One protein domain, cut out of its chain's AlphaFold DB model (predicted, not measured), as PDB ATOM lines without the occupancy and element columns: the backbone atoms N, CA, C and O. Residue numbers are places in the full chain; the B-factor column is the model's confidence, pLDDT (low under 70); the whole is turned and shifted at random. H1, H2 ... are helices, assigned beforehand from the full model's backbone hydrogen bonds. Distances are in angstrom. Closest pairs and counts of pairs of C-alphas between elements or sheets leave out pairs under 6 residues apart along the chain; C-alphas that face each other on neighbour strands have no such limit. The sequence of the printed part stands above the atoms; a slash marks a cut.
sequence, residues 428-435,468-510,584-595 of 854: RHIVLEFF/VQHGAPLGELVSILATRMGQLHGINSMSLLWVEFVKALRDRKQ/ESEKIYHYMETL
ATOM      1  N   ARG A 428      41.058  47.799  -9.831       76.25
ATOM      2  CA  ARG A 428      40.412  46.699  -9.099       76.25
ATOM      3  C   ARG A 428      38.985  47.052  -8.707       76.25
ATOM      4  O   ARG A 428      38.088  46.251  -8.940       76.25
ATOM      5  N   HIS A 429      38.768  48.252  -8.177       78.25
ATOM      6  CA  HIS A 429      37.437  48.728  -7.819       78.25
ATOM      7  C   HIS A 429      36.511  48.791  -9.040       78.25
ATOM      8  O   HIS A 429      35.364  48.371  -8.956       78.25
ATOM      9  N   ILE A 430      36.997  49.274 -10.184       79.06
ATOM     10  CA  ILE A 430      36.219  49.333 -11.426       79.06
ATOM     11  C   ILE A 430      35.827  47.922 -11.878       79.06
ATOM     12  O   ILE A 430      34.659  47.682 -12.167       79.06
ATOM     13  N   VAL A 431      36.771  46.977 -11.924       76.81
ATOM     14  CA  VAL A 431      36.482  45.586 -12.318       76.81
ATOM     15  C   VAL A 431      35.485  44.944 -11.345       76.81
ATOM     16  O   VAL A 431      34.520  44.333 -11.791       76.81
ATOM     17  N   LEU A 432      35.642  45.155 -10.036       73.25
ATOM     18  CA  LEU A 432      34.683  44.693  -9.028       73.25
ATOM     19  C   LEU A 432      33.304  45.351  -9.182       73.25
ATOM     20  O   LEU A 432      32.296  44.677  -9.036       73.25
ATOM     21  N   GLU A 433      33.218  46.631  -9.544       75.94
ATOM     22  CA  GLU A 433      31.945  47.315  -9.815       75.94
ATOM     23  C   GLU A 433      31.220  46.720 -11.034       75.94
ATOM     24  O   GLU A 433      29.995  46.576 -11.027       75.94
ATOM     25  N   PHE A 434      31.966  46.353 -12.082       69.25
ATOM     26  CA  PHE A 434      31.407  45.728 -13.285       69.25
ATOM     27  C   PHE A 434      30.837  44.339 -13.028       69.25
ATOM     28  O   PHE A 434      29.895  43.919 -13.700       69.25
ATOM     29  N   PHE A 435      31.445  43.617 -12.097       68.06
ATOM     30  CA  PHE A 435      31.258  42.185 -11.968       68.06
ATOM     31  C   PHE A 435      30.597  41.798 -10.620       68.06
ATOM     32  O   PHE A 435      29.955  40.754 -10.540       68.06
ATOM     33  N   VAL A 468      26.131  46.867 -13.603       44.91
ATOM     34  CA  VAL A 468      25.687  46.325 -14.885       44.91
ATOM     35  C   VAL A 468      24.728  45.174 -14.589       44.91
ATOM     36  O   VAL A 468      25.136  44.122 -14.099       44.91
ATOM     37  N   GLN A 469      23.443  45.353 -14.892       45.25
ATOM     38  CA  GLN A 469      22.485  44.253 -14.820       45.25
ATOM     39  C   GLN A 469      22.908  43.146 -15.797       45.25
ATOM     40  O   GLN A 469      23.303  43.421 -16.933       45.25
ATOM     41  N   HIS A 470      22.829  41.885 -15.363       41.16
ATOM     42  CA  HIS A 470      23.145  40.725 -16.197       41.16
ATOM     43  C   HIS A 470      22.298  40.765 -17.483       41.16
ATOM     44  O   HIS A 470      21.096  40.514 -17.448       41.16
ATOM     45  N   GLY A 471      22.925  41.101 -18.616       41.88
ATOM     46  CA  GLY A 471      22.244  41.295 -19.903       41.88
ATOM     47  C   GLY A 471      22.259  42.723 -20.461       41.88
ATOM     48  O   GLY A 471      21.577  42.964 -21.458       41.88
ATOM     49  N   ALA A 472      23.022  43.654 -19.873       47.12
ATOM     50  CA  ALA A 472      23.198  44.994 -20.436       47.12
ATOM     51  C   ALA A 472      23.680  44.936 -21.905       47.12
ATOM     52  O   ALA A 472      24.551  44.122 -22.244       47.12
ATOM     53  N   PRO A 473      23.131  45.779 -22.801       60.19
ATOM     54  CA  PRO A 473      23.557  45.830 -24.192       60.19
ATOM     55  C   PRO A 473      25.058  46.136 -24.280       60.19
ATOM     56  O   PRO A 473      25.584  46.971 -23.549       60.19
ATOM     57  N   LEU A 474      25.754  45.491 -25.222       60.22
ATOM     58  CA  LEU A 474      27.209  45.625 -25.401       60.22
ATOM     59  C   LEU A 474      27.666  47.091 -25.511       60.22
ATOM     60  O   LEU A 474      28.741  47.442 -25.034       60.22
ATOM     61  N   GLY A 475      26.838  47.957 -26.103       58.50
ATOM     62  CA  GLY A 475      27.117  49.390 -26.196       58.50
ATOM     63  C   GLY A 475      27.191  50.091 -24.837       58.50
ATOM     64  O   GLY A 475      28.057  50.939 -24.643       58.50
ATOM     65  N   GLU A 476      26.347  49.706 -23.878       65.38
ATOM     66  CA  GLU A 476      26.353  50.263 -22.522       65.38
ATOM     67  C   GLU A 476      27.604  49.821 -21.758       65.38
ATOM     68  O   GLU A 476      28.313  50.660 -21.210       65.38
ATOM     69  N   LEU A 477      27.952  48.533 -21.833       70.69
ATOM     70  CA  LEU A 477      29.193  47.993 -21.268       70.69
ATOM     71  C   LEU A 477      30.433  48.729 -21.783       70.69
ATOM     72  O   LEU A 477      31.255  49.198 -20.996       70.69
ATOM     73  N   VAL A 478      30.543  48.866 -23.105       72.50
ATOM     74  CA  VAL A 478      31.663  49.556 -23.755       72.50
ATOM     75  C   VAL A 478      31.692  51.038 -23.375       72.50
ATOM     76  O   VAL A 478      32.765  51.588 -23.152       72.50
ATOM     77  N   SER A 479      30.535  51.689 -23.253       70.31
ATOM     78  CA  SER A 479      30.445  53.095 -22.847       70.31
ATOM     79  C   SER A 479      30.880  53.324 -21.405       70.31
ATOM     80  O   SER A 479      31.641  54.256 -21.129       70.31
ATOM     81  N   ILE A 480      30.400  52.495 -20.474       75.62
ATOM     82  CA  ILE A 480      30.790  52.579 -19.065       75.62
ATOM     83  C   ILE A 480      32.293  52.317 -18.968       75.62
ATOM     84  O   ILE A 480      33.006  53.099 -18.343       75.62
ATOM     85  N   LEU A 481      32.801  51.294 -19.662       80.62
ATOM     86  CA  LEU A 481      34.222  50.962 -19.650       80.62
ATOM     87  C   LEU A 481      35.072  52.100 -20.228       80.62
ATOM     88  O   LEU A 481      36.049  52.496 -19.600       80.62
ATOM     89  N   ALA A 482      34.667  52.693 -21.353       79.00
ATOM     90  CA  ALA A 482      35.335  53.853 -21.943       79.00
ATOM     91  C   ALA A 482      35.335  55.068 -20.995       79.00
ATOM     92  O   ALA A 482      36.344  55.763 -20.868       79.00
ATOM     93  N   THR A 483      34.229  55.301 -20.282       77.38
ATOM     94  CA  THR A 483      34.117  56.390 -19.297       77.38
ATOM     95  C   THR A 483      35.048  56.161 -18.107       77.38
ATOM     96  O   THR A 483      35.729  57.088 -17.672       77.38
ATOM     97  N   ARG A 484      35.124  54.921 -17.607       79.31
ATOM     98  CA  ARG A 484      36.025  54.521 -16.517       79.31
ATOM     99  C   ARG A 484      37.491  54.561 -16.942       79.31
ATOM    100  O   ARG A 484      38.316  55.078 -16.201       79.31
ATOM    101  N   MET A 485      37.814  54.128 -18.160       81.12
ATOM    102  CA  MET A 485      39.152  54.287 -18.739       81.12
ATOM    103  C   MET A 485      39.566  55.758 -18.794       81.12
ATOM    104  O   MET A 485      40.691  56.079 -18.431       81.12
ATOM    105  N   GLY A 486      38.651  56.659 -19.168       74.31
ATOM    106  CA  GLY A 486      38.894  58.104 -19.181       74.31
ATOM    107  C   GLY A 486      39.212  58.724 -17.812       74.31
ATOM    108  O   GLY A 486      39.751  59.828 -17.769       74.31
ATOM    109  N   GLN A 487      38.906  58.030 -16.709       80.00
ATOM    110  CA  GLN A 487      39.230  58.456 -15.340       80.00
ATOM    111  C   GLN A 487      40.649  58.039 -14.909       80.00
ATOM    112  O   GLN A 487      41.150  58.563 -13.917       80.00
ATOM    113  N   LEU A 488      41.303  57.131 -15.644       80.50
ATOM    114  CA  LEU A 488      42.634  56.612 -15.320       80.50
ATOM    115  C   LEU A 488      43.760  57.487 -15.892       80.50
ATOM    116  O   LEU A 488      43.643  58.079 -16.971       80.50
ATOM    117  N   HIS A 489      44.906  57.520 -15.207       75.38
ATOM    118  CA  HIS A 489      46.056  58.319 -15.614       75.38
ATOM    119  C   HIS A 489      46.939  57.552 -16.602       75.38
ATOM    120  O   HIS A 489      47.880  56.843 -16.249       75.38
ATOM    121  N   GLY A 490      46.677  57.775 -17.889       76.69
ATOM    122  CA  GLY A 490      47.562  57.367 -18.976       76.69
ATOM    123  C   GLY A 490      47.192  56.044 -19.648       76.69
ATOM    124  O   GLY A 490      46.485  55.193 -19.113       76.69
ATOM    125  N   ILE A 491      47.711  55.875 -20.866       77.81
ATOM    126  CA  ILE A 491      47.342  54.775 -21.769       77.81
ATOM    127  C   ILE A 491      47.700  53.388 -21.221       77.81
ATOM    128  O   ILE A 491      47.017  52.410 -21.517       77.81
ATOM    129  N   ASN A 492      48.735  53.304 -20.383       80.00
ATOM    130  CA  ASN A 492      49.144  52.053 -19.751       80.00
ATOM    131  C   ASN A 492      48.111  51.598 -18.710       80.00
ATOM    132  O   ASN A 492      47.726  50.435 -18.734       80.00
ATOM    133  N   SER A 493      47.604  52.504 -17.864       81.50
ATOM    134  CA  SER A 493      46.548  52.198 -16.887       81.50
ATOM    135  C   SER A 493      45.244  51.787 -17.580       81.50
ATOM    136  O   SER A 493      44.624  50.803 -17.190       81.50
ATOM    137  N   MET A 494      44.873  52.472 -18.670       82.44
ATOM    138  CA  MET A 494      43.708  52.102 -19.493       82.44
ATOM    139  C   MET A 494      43.860  50.709 -20.123       82.44
ATOM    140  O   MET A 494      42.920  49.917 -20.117       82.44
ATOM    141  N   SER A 495      45.053  50.389 -20.634       81.81
ATOM    142  CA  SER A 495      45.343  49.072 -21.220       81.81
ATOM    143  C   SER A 495      45.345  47.967 -20.158       81.81
ATOM    144  O   SER A 495      44.860  46.870 -20.418       81.81
ATOM    145  N   LEU A 496      45.839  48.253 -18.949       82.06
ATOM    146  CA  LEU A 496      45.787  47.323 -17.818       82.06
ATOM    147  C   LEU A 496      44.347  47.051 -17.372       82.06
ATOM    148  O   LEU A 496      43.998  45.893 -17.162       82.06
ATOM    149  N   LEU A 497      43.494  48.082 -17.303       84.75
ATOM    150  CA  LEU A 497      42.066  47.905 -17.027       84.75
ATOM    151  C   LEU A 497      41.404  46.983 -18.059       84.75
ATOM    152  O   LEU A 497      40.613  46.125 -17.683       84.75
ATOM    153  N   TRP A 498      41.736  47.132 -19.345       85.88
ATOM    154  CA  TRP A 498      41.223  46.242 -20.388       85.88
ATOM    155  C   TRP A 498      41.652  44.791 -20.173       85.88
ATOM    156  O   TRP A 498      40.816  43.896 -20.229       85.88
ATOM    157  N   VAL A 499      42.934  44.551 -19.891       83.44
ATOM    158  CA  VAL A 499      43.451  43.195 -19.655       83.44
ATOM    159  C   VAL A 499      42.757  42.542 -18.457       83.44
ATOM    160  O   VAL A 499      42.302  41.405 -18.573       83.44
ATOM    161  N   GLU A 500      42.612  43.257 -17.340       81.88
ATOM    162  CA  GLU A 500      41.909  42.740 -16.157       81.88
ATOM    163  C   GLU A 500      40.407  42.538 -16.416       81.88
ATOM    164  O   GLU A 500      39.841  41.535 -15.988       81.88
ATOM    165  N   PHE A 501      39.760  43.417 -17.187       84.00
ATOM    166  CA  PHE A 501      38.367  43.243 -17.609       84.00
ATOM    167  C   PHE A 501      38.175  41.976 -18.458       84.00
ATOM    168  O   PHE A 501      37.271  41.185 -18.194       84.00
ATOM    169  N   VAL A 502      39.033  41.752 -19.461       82.44
ATOM    170  CA  VAL A 502      38.978  40.559 -20.325       82.44
ATOM    171  C   VAL A 502      39.260  39.292 -19.518       82.44
ATOM    172  O   VAL A 502      38.604  38.272 -19.734       82.44
ATOM    173  N   LYS A 503      40.193  39.363 -18.563       78.69
ATOM    174  CA  LYS A 503      40.508  38.264 -17.649       78.69
ATOM    175  C   LYS A 503      39.316  37.917 -16.755       78.69
ATOM    176  O   LYS A 503      38.896  36.766 -16.754       78.69
ATOM    177  N   ALA A 504      38.692  38.903 -16.112       75.88
ATOM    178  CA  ALA A 504      37.472  38.697 -15.328       75.88
ATOM    179  C   ALA A 504      36.324  38.116 -16.181       75.88
ATOM    180  O   ALA A 504      35.577  37.243 -15.736       75.88
ATOM    181  N   LEU A 505      36.215  38.540 -17.445       74.81
ATOM    182  CA  LEU A 505      35.238  38.012 -18.402       74.81
ATOM    183  C   LEU A 505      35.550  36.562 -18.823       74.81
ATOM    184  O   LEU A 505      34.629  35.795 -19.115       74.81
ATOM    185  N   ARG A 506      36.829  36.165 -18.855       71.94
ATOM    186  CA  ARG A 506      37.259  34.776 -19.089       71.94
ATOM    187  C   ARG A 506      36.991  33.900 -17.869       71.94
ATOM    188  O   ARG A 506      36.457  32.807 -18.036       71.94
ATOM    189  N   ASP A 507      37.320  34.375 -16.675       68.31
ATOM    190  CA  ASP A 507      37.216  33.596 -15.438       68.31
ATOM    191  C   ASP A 507      35.746  33.288 -15.080       68.31
ATOM    192  O   ASP A 507      35.442  32.249 -14.501       68.31
ATOM    193  N   ARG A 508      34.796  34.109 -15.548       63.19
ATOM    194  CA  ARG A 508      33.343  33.913 -15.370       63.19
ATOM    195  C   ARG A 508      32.655  32.987 -16.382       63.19
ATOM    196  O   ARG A 508      31.423  32.949 -16.433       63.19
ATOM    197  N   LYS A 509      33.401  32.237 -17.201       50.84
ATOM    198  CA  LYS A 509      32.885  31.337 -18.258       50.84
ATOM    199  C   LYS A 509      32.079  30.118 -17.757       50.84
ATOM    200  O   LYS A 509      32.407  28.969 -18.040       50.84
ATOM    201  N   GLN A 510      30.932  30.361 -17.132       42.91
ATOM    202  CA  GLN A 510      29.833  29.393 -17.028       42.91
ATOM    203  C   GLN A 510      28.437  30.021 -17.166       42.91
ATOM    204  O   GLN A 510      27.434  29.334 -17.000       42.91
ATOM    205  N   GLU A 584      35.092  28.912 -31.047       74.94
ATOM    206  CA  GLU A 584      34.704  30.273 -31.434       74.94
ATOM    207  C   GLU A 584      34.790  31.237 -30.249       74.94
ATOM    208  O   GLU A 584      35.265  32.360 -30.414       74.94
ATOM    209  N   SER A 585      34.430  30.796 -29.037       69.62
ATOM    210  CA  SER A 585      34.631  31.619 -27.845       69.62
ATOM    211  C   SER A 585      36.117  31.901 -27.623       69.62
ATOM    212  O   SER A 585      36.483  33.061 -27.489       69.62
ATOM    213  N   GLU A 586      36.996  30.895 -27.668       78.50
ATOM    214  CA  GLU A 586      38.442  31.081 -27.479       78.50
ATOM    215  C   GLU A 586      39.062  32.018 -28.514       78.50
ATOM    216  O   GLU A 586      39.914  32.832 -28.164       78.50
ATOM    217  N   LYS A 587      38.591  31.994 -29.767       78.19
ATOM    218  CA  LYS A 587      38.996  32.990 -30.772       78.19
ATOM    219  C   LYS A 587      38.640  34.415 -30.345       78.19
ATOM    220  O   LYS A 587      39.451  35.314 -30.544       78.19
ATOM    221  N   ILE A 588      37.461  34.621 -29.752       79.94
ATOM    222  CA  ILE A 588      37.017  35.934 -29.259       79.94
ATOM    223  C   ILE A 588      37.882  36.389 -28.077       79.94
ATOM    224  O   ILE A 588      38.359  37.520 -28.093       79.94
ATOM    225  N   TYR A 589      38.155  35.525 -27.093       80.12
ATOM    226  CA  TYR A 589      39.031  35.899 -25.969       80.12
ATOM    227  C   TYR A 589      40.452  36.171 -26.431       80.12
ATOM    228  O   TYR A 589      41.037  37.172 -26.035       80.12
ATOM    229  N   HIS A 590      40.988  35.330 -27.313       81.44
ATOM    230  CA  HIS A 590      42.305  35.558 -27.884       81.44
ATOM    231  C   HIS A 590      42.365  36.896 -28.629       81.44
ATOM    232  O   HIS A 590      43.324  37.643 -28.463       81.44
ATOM    233  N   TYR A 591      41.328  37.240 -29.395       82.69
ATOM    234  CA  TYR A 591      41.218  38.547 -30.042       82.69
ATOM    235  C   TYR A 591      41.188  39.698 -29.024       82.69
ATOM    236  O   TYR A 591      41.936  40.658 -29.179       82.69
ATOM    237  N   MET A 592      40.385  39.594 -27.961       81.31
ATOM    238  CA  MET A 592      40.288  40.632 -26.926       81.31
ATOM    239  C   MET A 592      41.592  40.799 -26.129       81.31
ATOM    240  O   MET A 592      41.948  41.923 -25.788       81.31
ATOM    241  N   GLU A 593      42.331  39.717 -25.871       79.88
ATOM    242  CA  GLU A 593      43.623  39.754 -25.170       79.88
ATOM    243  C   GLU A 593      44.776  40.268 -26.032       79.88
ATOM    244  O   GLU A 593      45.710  40.881 -25.520       79.88
ATOM    245  N   THR A 594      44.736  39.995 -27.337       82.19
ATOM    246  CA  THR A 594      45.800  40.389 -28.277       82.19
ATOM    247  C   THR A 594      45.539  41.728 -28.957       82.19
ATOM    248  O   THR A 594      46.357  42.172 -29.768       82.19
ATOM    249  N   LEU A 595      44.430  42.385 -28.614       82.75
ATOM    250  CA  LEU A 595      44.040  43.667 -29.175       82.75
ATOM    251  C   LEU A 595      45.099  44.732 -28.867       82.75
ATOM    252  O   LEU A 595      45.510  44.923 -27.720       82.75
TER     253      LEU A 595
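What this domain is: This is residues 428 to 435, 468 to 510 and 584 to 595 of the 854 residues of the protein "Rab3 GTPase-activating protein catalytic subunit" of Phytophthora kernoviae (UniProt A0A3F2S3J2). The long helix H3 and H2 make a V-shaped hairpin, H4 runs alongside the later half of H3, and H1 crosses H3 on the side away from H4. The printed part has 63 residues with four named helices, H1 to H4 in order, and no named strand; it is all helix and compact, with a radius of gyration of the C-alphas of 11.8 A and spans of 34 by 27 by 20 A.

How they stand to each other: H3, residues 491 to 507, is the hub. H4, residues 584 to 594, touches it at a shallow tilt of 22 degrees, opposite ways; the closest C-alphas, Val 499 and Glu 593, are 6.5 A apart. H1, residues 428 to 435, touches H3 at a steep 42 degrees, the same way, C-alphas 431 and 501 being closest at 6.1 A. H2, residues 474 to 485, only just touches H3, with 3 pairs of C-alphas within 8 A, the closest Met 485 and Met 494 at 5.1 A. H4 is apart from H1 and H2. In each helix every O i to N i+4 pair is within hydrogen-bond range.

Where its parts are: H3 is 24.3 A long, H2 16.2 A, H4 15.3 A and H1 10.6 A. C-alpha 428 is at (40.412, 46.699, -9.099) and C-alpha 594 at (45.800, 40.389, -28.277).

The domain as a whole: Residues 436 to 467 and 511 to 583 are not printed; the C-alpha gaps are 7.5 A and 15.2 A. The link H2 to H3 is tight. In this model pLDDT is under 70 at 434 to 435, 468 to 476, 507 to 510 and 585.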